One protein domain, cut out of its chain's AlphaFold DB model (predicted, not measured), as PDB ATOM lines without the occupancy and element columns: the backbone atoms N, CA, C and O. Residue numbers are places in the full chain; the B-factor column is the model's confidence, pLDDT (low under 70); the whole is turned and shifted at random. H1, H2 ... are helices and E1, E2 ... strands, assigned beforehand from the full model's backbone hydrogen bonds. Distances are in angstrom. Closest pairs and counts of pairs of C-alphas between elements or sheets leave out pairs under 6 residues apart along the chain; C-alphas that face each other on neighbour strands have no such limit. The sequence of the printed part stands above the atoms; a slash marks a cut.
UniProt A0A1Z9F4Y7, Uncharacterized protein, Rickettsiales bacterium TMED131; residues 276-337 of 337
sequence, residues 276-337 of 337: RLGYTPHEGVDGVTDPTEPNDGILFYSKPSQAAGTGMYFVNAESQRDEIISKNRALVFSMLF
ATOM      1  N   ARG A 276     402.007 302.402 439.295       89.56
ATOM      2  CA  ARG A 276     402.151 301.082 438.676       89.56
ATOM      3  C   ARG A 276     402.042 301.191 437.156       89.56
ATOM      4  O   ARG A 276     401.003 301.588 436.646       89.56
ATOM      5  N   LEU A 277     403.073 300.733 436.446       89.81
ATOM      6  CA  LEU A 277     403.060 300.577 434.988       89.81
ATOM      7  C   LEU A 277     402.806 299.108 434.623       89.81
ATOM      8  O   LEU A 277     403.636 298.242 434.914       89.81
ATOM      9  N   GLY A 278     401.658 298.816 434.009       85.69
ATOM     10  CA  GLY A 278     401.375 297.491 433.445       85.69
ATOM     11  C   GLY A 278     402.289 297.179 432.258       85.69
ATOM     12  O   GLY A 278     402.742 298.106 431.588       85.69
ATOM     13  N   TYR A 279     402.566 295.890 432.012       85.81
ATOM     14  CA  TYR A 279     403.365 295.491 430.852       85.81
ATOM     15  C   TYR A 279     402.730 296.002 429.566       85.81
ATOM     16  O   TYR A 279     401.510 295.941 429.413       85.81
ATOM     17  N   THR A 280     403.556 296.456 428.632       80.06
ATOM     18  CA  THR A 280     403.078 296.683 427.275       80.06
ATOM     19  C   THR A 280     402.671 295.335 426.663       80.06
ATOM     20  O   THR A 280     403.430 294.366 426.805       80.06
ATOM     21  N   PRO A 281     401.491 295.220 426.016       66.06
ATOM     22  CA  PRO A 281     400.479 296.238 425.707       66.06
ATOM     23  C   PRO A 281     399.281 296.194 426.685       66.06
ATOM     24  O   PRO A 281     399.079 295.209 427.380       66.06
ATOM     25  N   HIS A 282     398.473 297.251 426.765       69.25
ATOM     26  CA  HIS A 282     397.333 297.352 427.699       69.25
ATOM     27  C   HIS A 282     396.001 296.877 427.069       69.25
ATOM     28  O   HIS A 282     396.040 296.090 426.128       69.25
ATOM     29  N   GLU A 283     394.849 297.262 427.656       62.00
ATOM     30  CA  GLU A 283     393.545 296.557 427.609       62.00
ATOM     31  C   GLU A 283     393.304 295.668 426.367       62.00
ATOM     32  O   GLU A 283     393.184 296.141 425.239       62.00
ATOM     33  N   GLY A 284     393.246 294.351 426.626       57.47
ATOM     34  CA  GLY A 284     393.143 293.253 425.653       57.47
ATOM     35  C   GLY A 284     394.421 292.412 425.516       57.47
ATOM     36  O   GLY A 284     394.326 291.217 425.262       57.47
ATOM     37  N   VAL A 285     395.584 293.030 425.760       61.25
ATOM     38  CA  VAL A 285     396.945 292.457 425.843       61.25
ATOM     39  C   VAL A 285     397.240 291.331 424.830       61.25
ATOM     40  O   VAL A 285     397.265 290.159 425.205       61.25
ATOM     41  N   ASP A 286     397.564 291.659 423.574       58.69
ATOM     42  CA  ASP A 286     398.097 290.671 422.615       58.69
ATOM     43  C   ASP A 286     399.574 290.953 422.267       58.69
ATOM     44  O   ASP A 286     399.891 291.764 421.400       58.69
ATOM     45  N   GLY A 287     400.477 290.276 422.990       62.97
ATOM     46  CA  GLY A 287     401.922 290.221 422.729       62.97
ATOM     47  C   GLY A 287     402.756 291.386 423.284       62.97
ATOM     48  O   GLY A 287     402.491 292.544 423.008       62.97
ATOM     49  N   VAL A 288     403.831 291.086 424.022       69.25
ATOM     50  CA  VAL A 288     404.764 292.106 424.544       69.25
ATOM     51  C   VAL A 288     405.580 292.712 423.399       69.25
ATOM     52  O   VAL A 288     406.533 292.094 422.920       69.25
ATOM     53  N   THR A 289     405.227 293.925 422.977       80.19
ATOM     54  CA  THR A 289     405.963 294.701 421.969       80.19
ATOM     55  C   THR A 289     406.574 295.962 422.571       80.19
ATOM     56  O   THR A 289     406.039 296.550 423.516       80.19
ATOM     57  N   ASP A 290     407.703 296.393 422.008       86.19
ATOM     58  CA  ASP A 290     408.270 297.702 422.323       86.19
ATOM     59  C   ASP A 290     407.388 298.806 421.701       86.19
ATOM     60  O   ASP A 290     406.980 298.672 420.544       86.19
ATOM     61  N   PRO A 291     407.070 299.886 422.438       88.00
ATOM     62  CA  PRO A 291     406.300 301.006 421.906       88.00
ATOM     63  C   PRO A 291     407.106 301.757 420.842       88.00
ATOM     64  O   PRO A 291     408.335 301.775 420.892       88.00
ATOM     65  N   THR A 292     406.437 302.418 419.901       88.75
ATOM     66  CA  THR A 292     407.113 303.306 418.936       88.75
ATOM     67  C   THR A 292     407.767 304.477 419.677       88.75
ATOM     68  O   THR A 292     407.273 304.896 420.724       88.75
ATOM     69  N   GLU A 293     408.913 304.962 419.194       91.00
ATOM     70  CA  GLU A 293     409.549 306.160 419.749       91.00
ATOM     71  C   GLU A 293     408.597 307.366 419.709       91.00
ATOM     72  O   GLU A 293     407.826 307.512 418.754       91.00
ATOM     73  N   PRO A 294     408.617 308.230 420.738       91.56
ATOM     74  CA  PRO A 294     407.808 309.436 420.725       91.56
ATOM     75  C   PRO A 294     408.393 310.460 419.743       91.56
ATOM     76  O   PRO A 294     409.597 310.497 419.505       91.56
ATOM     77  N   ASN A 295     407.546 311.347 419.218       91.00
ATOM     78  CA  ASN A 295     408.003 312.460 418.374       91.00
ATOM     79  C   ASN A 295     408.808 313.513 419.160       91.00
ATOM     80  O   ASN A 295     409.508 314.322 418.556       91.00
ATOM     81  N   ASP A 296     408.671 313.525 420.488       92.50
ATOM     82  CA  ASP A 296     409.377 314.422 421.399       92.50
ATOM     83  C   ASP A 296     409.548 313.763 422.780       92.50
ATOM     84  O   ASP A 296     408.704 312.984 423.227       92.50
ATOM     85  N   GLY A 297     410.639 314.085 423.473       93.38
ATOM     86  CA  GLY A 297     410.904 313.634 424.837       93.38
ATOM     87  C   GLY A 297     411.235 312.144 424.989       93.38
ATOM     88  O   GLY A 297     411.968 311.549 424.195       93.38
ATOM     89  N   ILE A 298     410.765 311.562 426.099       94.25
ATOM     90  CA  ILE A 298     411.079 310.198 426.545       94.25
ATOM     91  C   ILE A 298     409.784 309.492 426.949       94.25
ATOM     92  O   ILE A 298     408.976 310.049 427.689       94.25
ATOM     93  N   LEU A 299     409.627 308.239 426.522       92.88
ATOM     94  CA  LEU A 299     408.541 307.352 426.923       92.88
ATOM     95  C   LEU A 299     409.068 306.305 427.910       92.88
ATOM     96  O   LEU A 299     410.029 305.600 427.605       92.88
ATOM     97  N   PHE A 300     408.416 306.175 429.069       93.19
ATOM     98  CA  PHE A 300     408.666 305.098 430.032       93.19
ATOM     99  C   PHE A 300     407.636 303.985 429.874       93.19
ATOM    100  O   PHE A 300     406.436 304.245 429.814       93.19
ATOM    101  N   TYR A 301     408.097 302.740 429.840       92.69
ATOM    102  CA  TYR A 301     407.231 301.573 429.697       92.69
ATOM    103  C   TYR A 301     407.783 300.376 430.467       92.69
ATOM    104  O   TYR A 301     408.924 300.397 430.935       92.69
ATOM    105  N   SER A 302     406.973 299.327 430.623       91.81
ATOM    106  CA  SER A 302     407.408 298.101 431.286       91.81
ATOM    107  C   SER A 302     407.235 296.865 430.404       91.81
ATOM    108  O   SER A 302     406.268 296.732 429.659       91.81
ATOM    109  N   LYS A 303     408.196 295.943 430.499       90.50
ATOM    110  CA  LYS A 303     408.164 294.590 429.914       90.50
ATOM    111  C   LYS A 303     408.928 293.636 430.847       90.50
ATOM    112  O   LYS A 303     409.528 294.109 431.818       90.50
ATOM    113  N   PRO A 304     408.924 292.307 430.630       90.06
ATOM    114  CA  PRO A 304     409.733 291.400 431.440       90.06
ATOM    115  C   PRO A 304     411.191 291.868 431.524       90.06
ATOM    116  O   PRO A 304     411.774 292.335 430.538       90.06
ATOM    117  N   SER A 305     411.764 291.795 432.723       88.94
ATOM    118  CA  SER A 305     413.114 292.289 432.965       88.94
ATOM    119  C   SER A 305     414.160 291.454 432.230       88.94
ATOM    120  O   SER A 305     414.001 290.243 432.053       88.94
ATOM    121  N   GLN A 306     415.233 292.107 431.790       87.19
ATOM    122  CA  GLN A 306     416.364 291.457 431.137       87.19
ATOM    123  C   GLN A 306     417.615 291.594 432.019       87.19
ATOM    124  O   GLN A 306     417.564 291.438 433.246       87.19
ATOM    125  N   ALA A 307     418.777 291.821 431.404       82.69
ATOM    126  CA  ALA A 307     420.059 291.872 432.091       82.69
ATOM    127  C   ALA A 307     420.134 293.009 433.131       82.69
ATOM    128  O   ALA A 307     420.861 292.868 434.120       82.69
ATOM    129  N   ALA A 308     419.359 294.093 432.990       82.25
ATOM    130  CA  ALA A 308     419.342 295.182 433.967       82.25
ATOM    131  C   ALA A 308     418.360 294.931 435.127       82.25
ATOM    132  O   ALA A 308     418.613 295.383 436.245       82.25
ATOM    133  N   GLY A 309     417.322 294.114 434.925       86.19
ATOM    134  CA  GLY A 309     416.561 293.464 435.997       86.19
ATOM    135  C   GLY A 309     415.428 294.269 436.633       86.19
ATOM    136  O   GLY A 309     414.867 293.789 437.617       86.19
ATOM    137  N   THR A 310     415.100 295.459 436.132       90.44
ATOM    138  CA  THR A 310     414.039 296.320 436.690       90.44
ATOM    139  C   THR A 310     412.694 296.111 436.004       90.44
ATOM    140  O   THR A 310     411.656 296.347 436.616       90.44
ATOM    141  N   GLY A 311     412.698 295.663 434.748       90.50
ATOM    142  CA  GLY A 311     411.510 295.595 433.905       90.50
ATOM    143  C   GLY A 311     410.998 296.966 433.459       90.50
ATOM    144  O   GLY A 311     409.936 297.024 432.846       90.50
ATOM    145  N   MET A 312     411.723 298.052 433.756       92.69
ATOM    146  CA  MET A 312     411.396 299.420 433.356       92.69
ATOM    147  C   MET A 312     412.333 299.853 432.236       92.69
ATOM    148  O   MET A 312     413.551 299.792 432.382       92.69
ATOM    149  N   TYR A 313     411.763 300.312 431.134       93.75
ATOM    150  CA  TYR A 313     412.485 300.680 429.926       93.75
ATOM    151  C   TYR A 313     412.156 302.114 429.538       93.75
ATOM    152  O   TYR A 313     411.116 302.655 429.928       93.75
ATOM    153  N   PHE A 314     413.044 302.717 428.753       94.75
ATOM    154  CA  PHE A 314     412.780 303.986 428.096       94.75
ATOM    155  C   PHE A 314     413.013 303.889 426.589       94.75
ATOM    156  O   PHE A 314     413.801 303.067 426.122       94.75
ATOM    157  N   VAL A 315     412.337 304.755 425.840       95.06
ATOM    158  CA  VAL A 315     412.706 305.123 424.473       95.06
ATOM    159  C   VAL A 315     412.660 306.642 424.338       95.06
ATOM    160  O   VAL A 315     411.712 307.261 424.817       95.06
ATOM    161  N   ASN A 316     413.674 307.248 423.724       95.12
ATOM    162  CA  ASN A 316     413.668 308.678 423.398       95.12
ATOM    163  C   ASN A 316     413.354 308.933 421.914       95.12
ATOM    164  O   ASN A 316     413.307 307.999 421.110       95.12
ATOM    165  N   ALA A 317     413.158 310.202 421.559       94.81
ATOM    166  CA  ALA A 317     412.876 310.626 420.187       94.81
ATOM    167  C   ALA A 317     414.002 310.287 419.183       94.81
ATOM    168  O   ALA A 317     413.757 310.186 417.985       94.81
ATOM    169  N   GLU A 318     415.233 310.049 419.651       95.50
ATOM    170  CA  GLU A 318     416.385 309.622 418.842       95.50
ATOM    171  C   GLU A 318     416.524 308.089 418.714       95.50
ATOM    172  O   GLU A 318     417.603 307.576 418.389       95.50
ATOM    173  N   SER A 319     415.454 307.344 419.005       91.56
ATOM    174  CA  SER A 319     415.382 305.878 418.924       91.56
ATOM    175  C   SER A 319     416.364 305.130 419.848       91.56
ATOM    176  O   SER A 319     416.625 303.942 419.640       91.56
ATOM    177  N   GLN A 320     416.908 305.778 420.884       93.75
ATOM    178  CA  GLN A 320     417.693 305.108 421.925       93.75
ATOM    179  C   GLN A 320     416.753 304.376 422.880       93.75
ATOM    180  O   GLN A 320     415.809 304.974 423.396       93.75
ATOM    181  N   ARG A 321     417.022 303.089 423.124       92.88
ATOM    182  CA  ARG A 321     416.194 302.201 423.952       92.88
ATOM    183  C   ARG A 321     417.064 301.424 424.919       92.88
ATOM    184  O   ARG A 321     418.013 300.782 424.478       92.88
ATOM    185  N   ASP A 322     416.717 301.432 426.201       92.62
ATOM    186  CA  ASP A 322     417.387 300.576 427.183       92.62
ATOM    187  C   ASP A 322     416.525 300.322 428.430       92.62
ATOM    188  O   ASP A 322     415.518 300.995 428.672       92.62
ATOM    189  N   GLU A 323     416.926 299.326 429.219       92.56
ATOM    190  CA  GLU A 323     416.366 299.017 430.533       92.56
ATOM    191  C   GLU A 323     417.037 299.894 431.603       92.56
ATOM    192  O   GLU A 323     418.261 299.932 431.745       92.56
ATOM    193  N   ILE A 324     416.238 300.588 432.414       91.88
ATOM    194  CA  ILE A 324     416.747 301.370 433.542       91.88
ATOM    195  C   ILE A 324     417.364 300.414 434.558       91.88
ATOM    196  O   ILE A 324     416.788 299.382 434.892       91.88
ATOM    197  N   ILE A 325     418.534 300.755 435.088       90.56
ATOM    198  CA  ILE A 325     419.327 299.847 435.912       90.56
ATOM    199  C   ILE A 325     419.450 300.311 437.367       90.56
ATOM    200  O   ILE A 325     419.604 301.493 437.668       90.56
ATOM    201  N   SER A 326     419.442 299.354 438.300       89.94
ATOM    202  CA  SER A 326     419.762 299.629 439.707       89.94
ATOM    203  C   SER A 326     421.257 299.913 439.916       89.94
ATOM    204  O   SER A 326     422.118 299.339 439.247       89.94
ATOM    205  N   LYS A 327     421.588 300.726 440.929       88.25
ATOM    206  CA  LYS A 327     422.974 301.118 441.254       88.25
ATOM    207  C   LYS A 327     423.940 299.932 441.377       88.25
ATOM    208  O   LYS A 327     425.052 299.992 440.863       88.25
ATOM    209  N   ASN A 328     423.518 298.851 442.034       85.62
ATOM    210  CA  ASN A 328     424.375 297.682 442.248       85.62
ATOM    211  C   ASN A 328     424.731 296.979 440.935       85.62
ATOM    212  O   ASN A 328     425.858 296.522 440.779       85.62
ATOM    213  N   ARG A 329     423.795 296.911 439.981       85.44
ATOM    214  CA  ARG A 329     424.058 296.292 438.677       85.44
ATOM    215  C   ARG A 329     424.852 297.216 437.755       85.44
ATOM    216  O   ARG A 329     425.740 296.733 437.063       85.44
ATOM    217  N   ALA A 330     424.612 298.527 437.809       87.25
ATOM    218  CA  ALA A 330     425.402 299.505 437.059       87.25
ATOM    219  C   ALA A 330     426.902 299.417 437.396       87.25
ATOM    220  O   ALA A 330     427.735 299.407 436.495       87.25
ATOM    221  N   LEU A 331     427.243 299.267 438.685       85.31
ATOM    222  CA  LEU A 331     428.630 299.113 439.143       85.31
ATOM    223  C   LEU A 331     429.303 297.840 438.618       85.31
ATOM    224  O   LEU A 331     430.491 297.850 438.315       85.31
ATOM    225  N   VAL A 332     428.551 296.744 438.509       84.12
ATOM    226  CA  VAL A 332     429.076 295.488 437.959       84.12
ATOM    227  C   VAL A 332     429.339 295.633 436.461       84.12
ATOM    228  O   VAL A 332     430.403 295.232 436.001       84.12
ATOM    229  N   PHE A 333     428.431 296.261 435.705       82.75
ATOM    230  CA  PHE A 333     428.666 296.503 434.279       82.75
ATOM    231  C   PHE A 333     429.838 297.458 434.027       82.75
ATOM    232  O   PHE A 333     430.604 297.207 433.106       82.75
ATOM    233  N   SER A 334     430.065 298.462 434.882       83.56
ATOM    234  CA  SER A 334     431.243 299.343 434.773       83.56
ATOM    235  C   SER A 334     432.577 298.687 435.149       83.56
ATOM    236  O   SER A 334     433.623 299.301 434.994       83.56
ATOM    237  N   MET A 335     432.561 297.489 435.745       83.25
ATOM    238  CA  MET A 335     433.781 296.704 435.988       83.25
ATOM    239  C   MET A 335     434.064 295.714 434.852       83.25
ATOM    240  O   MET A 335     435.159 295.156 434.789       83.25
ATOM    241  N   LEU A 336     433.071 295.462 433.994       76.62
ATOM    242  CA  LEU A 336     433.144 294.527 432.871       76.62
ATOM    243  C   LEU A 336     433.448 295.223 431.533       76.62
ATOM    244  O   LEU A 336     433.840 294.537 430.589       76.62
ATOM    245  N   PHE A 337     433.300 296.549 431.466       63.56
ATOM    246  CA  PHE A 337     433.549 297.416 430.310       63.56
ATOM    247  C   PHE A 337     434.293 298.681 430.743       63.56
ATOM    248  O   PHE A 337     435.015 299.247 429.894       63.56
TER     249      PHE A 337
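Overview. This is residues 276 to 337 of the 337 residues of an uncharacterized protein of Rickettsiales bacterium TMED131 (UniProt A0A1Z9F4Y7). With little regular structure, this is a small three-stranded antiparallel sheet, with helix H1 beyond it at one end of the long axis and the loop of residues 276 to 297 reaching the other end. Of 62 printed residues, 23 are in named elements, class mixed: E1, E2, E3, a meander, each strand beside the one before, in that order, then H1. It is only just loose, close to compact (radius of gyration of the C-alphas 13.1 A), spanning 41 by 24 by 18 A.

Arrangement. Inner strand E2, residues 312 to 316, forms hairpins with edge strands E1, residues 298 to 302, and E3, residues 321 to 323. N 301 and O 313 are 3.0 A apart, as are N 314 and O 322, within hydrogen-bond range. H1, residues 327 to 336, is not on the sheet; 5 of its 6 O i to N i+4 pairs are within range.

Along the chain. E1 runs 13.5 A from C-alpha 298 at (411.079, 310.198, 426.545), E2 13.8 A, E3 7.3 A and H1 14.7 A to C-alpha 336 at (433.144, 294.527, 432.871).

Size, cuts and confidence. The farthest C-alphas, Gly 284 and Met 335, are 42.1 A apart. The printed part has no cut and no long link; pLDDT is under 70 at 281 to 288 and 337.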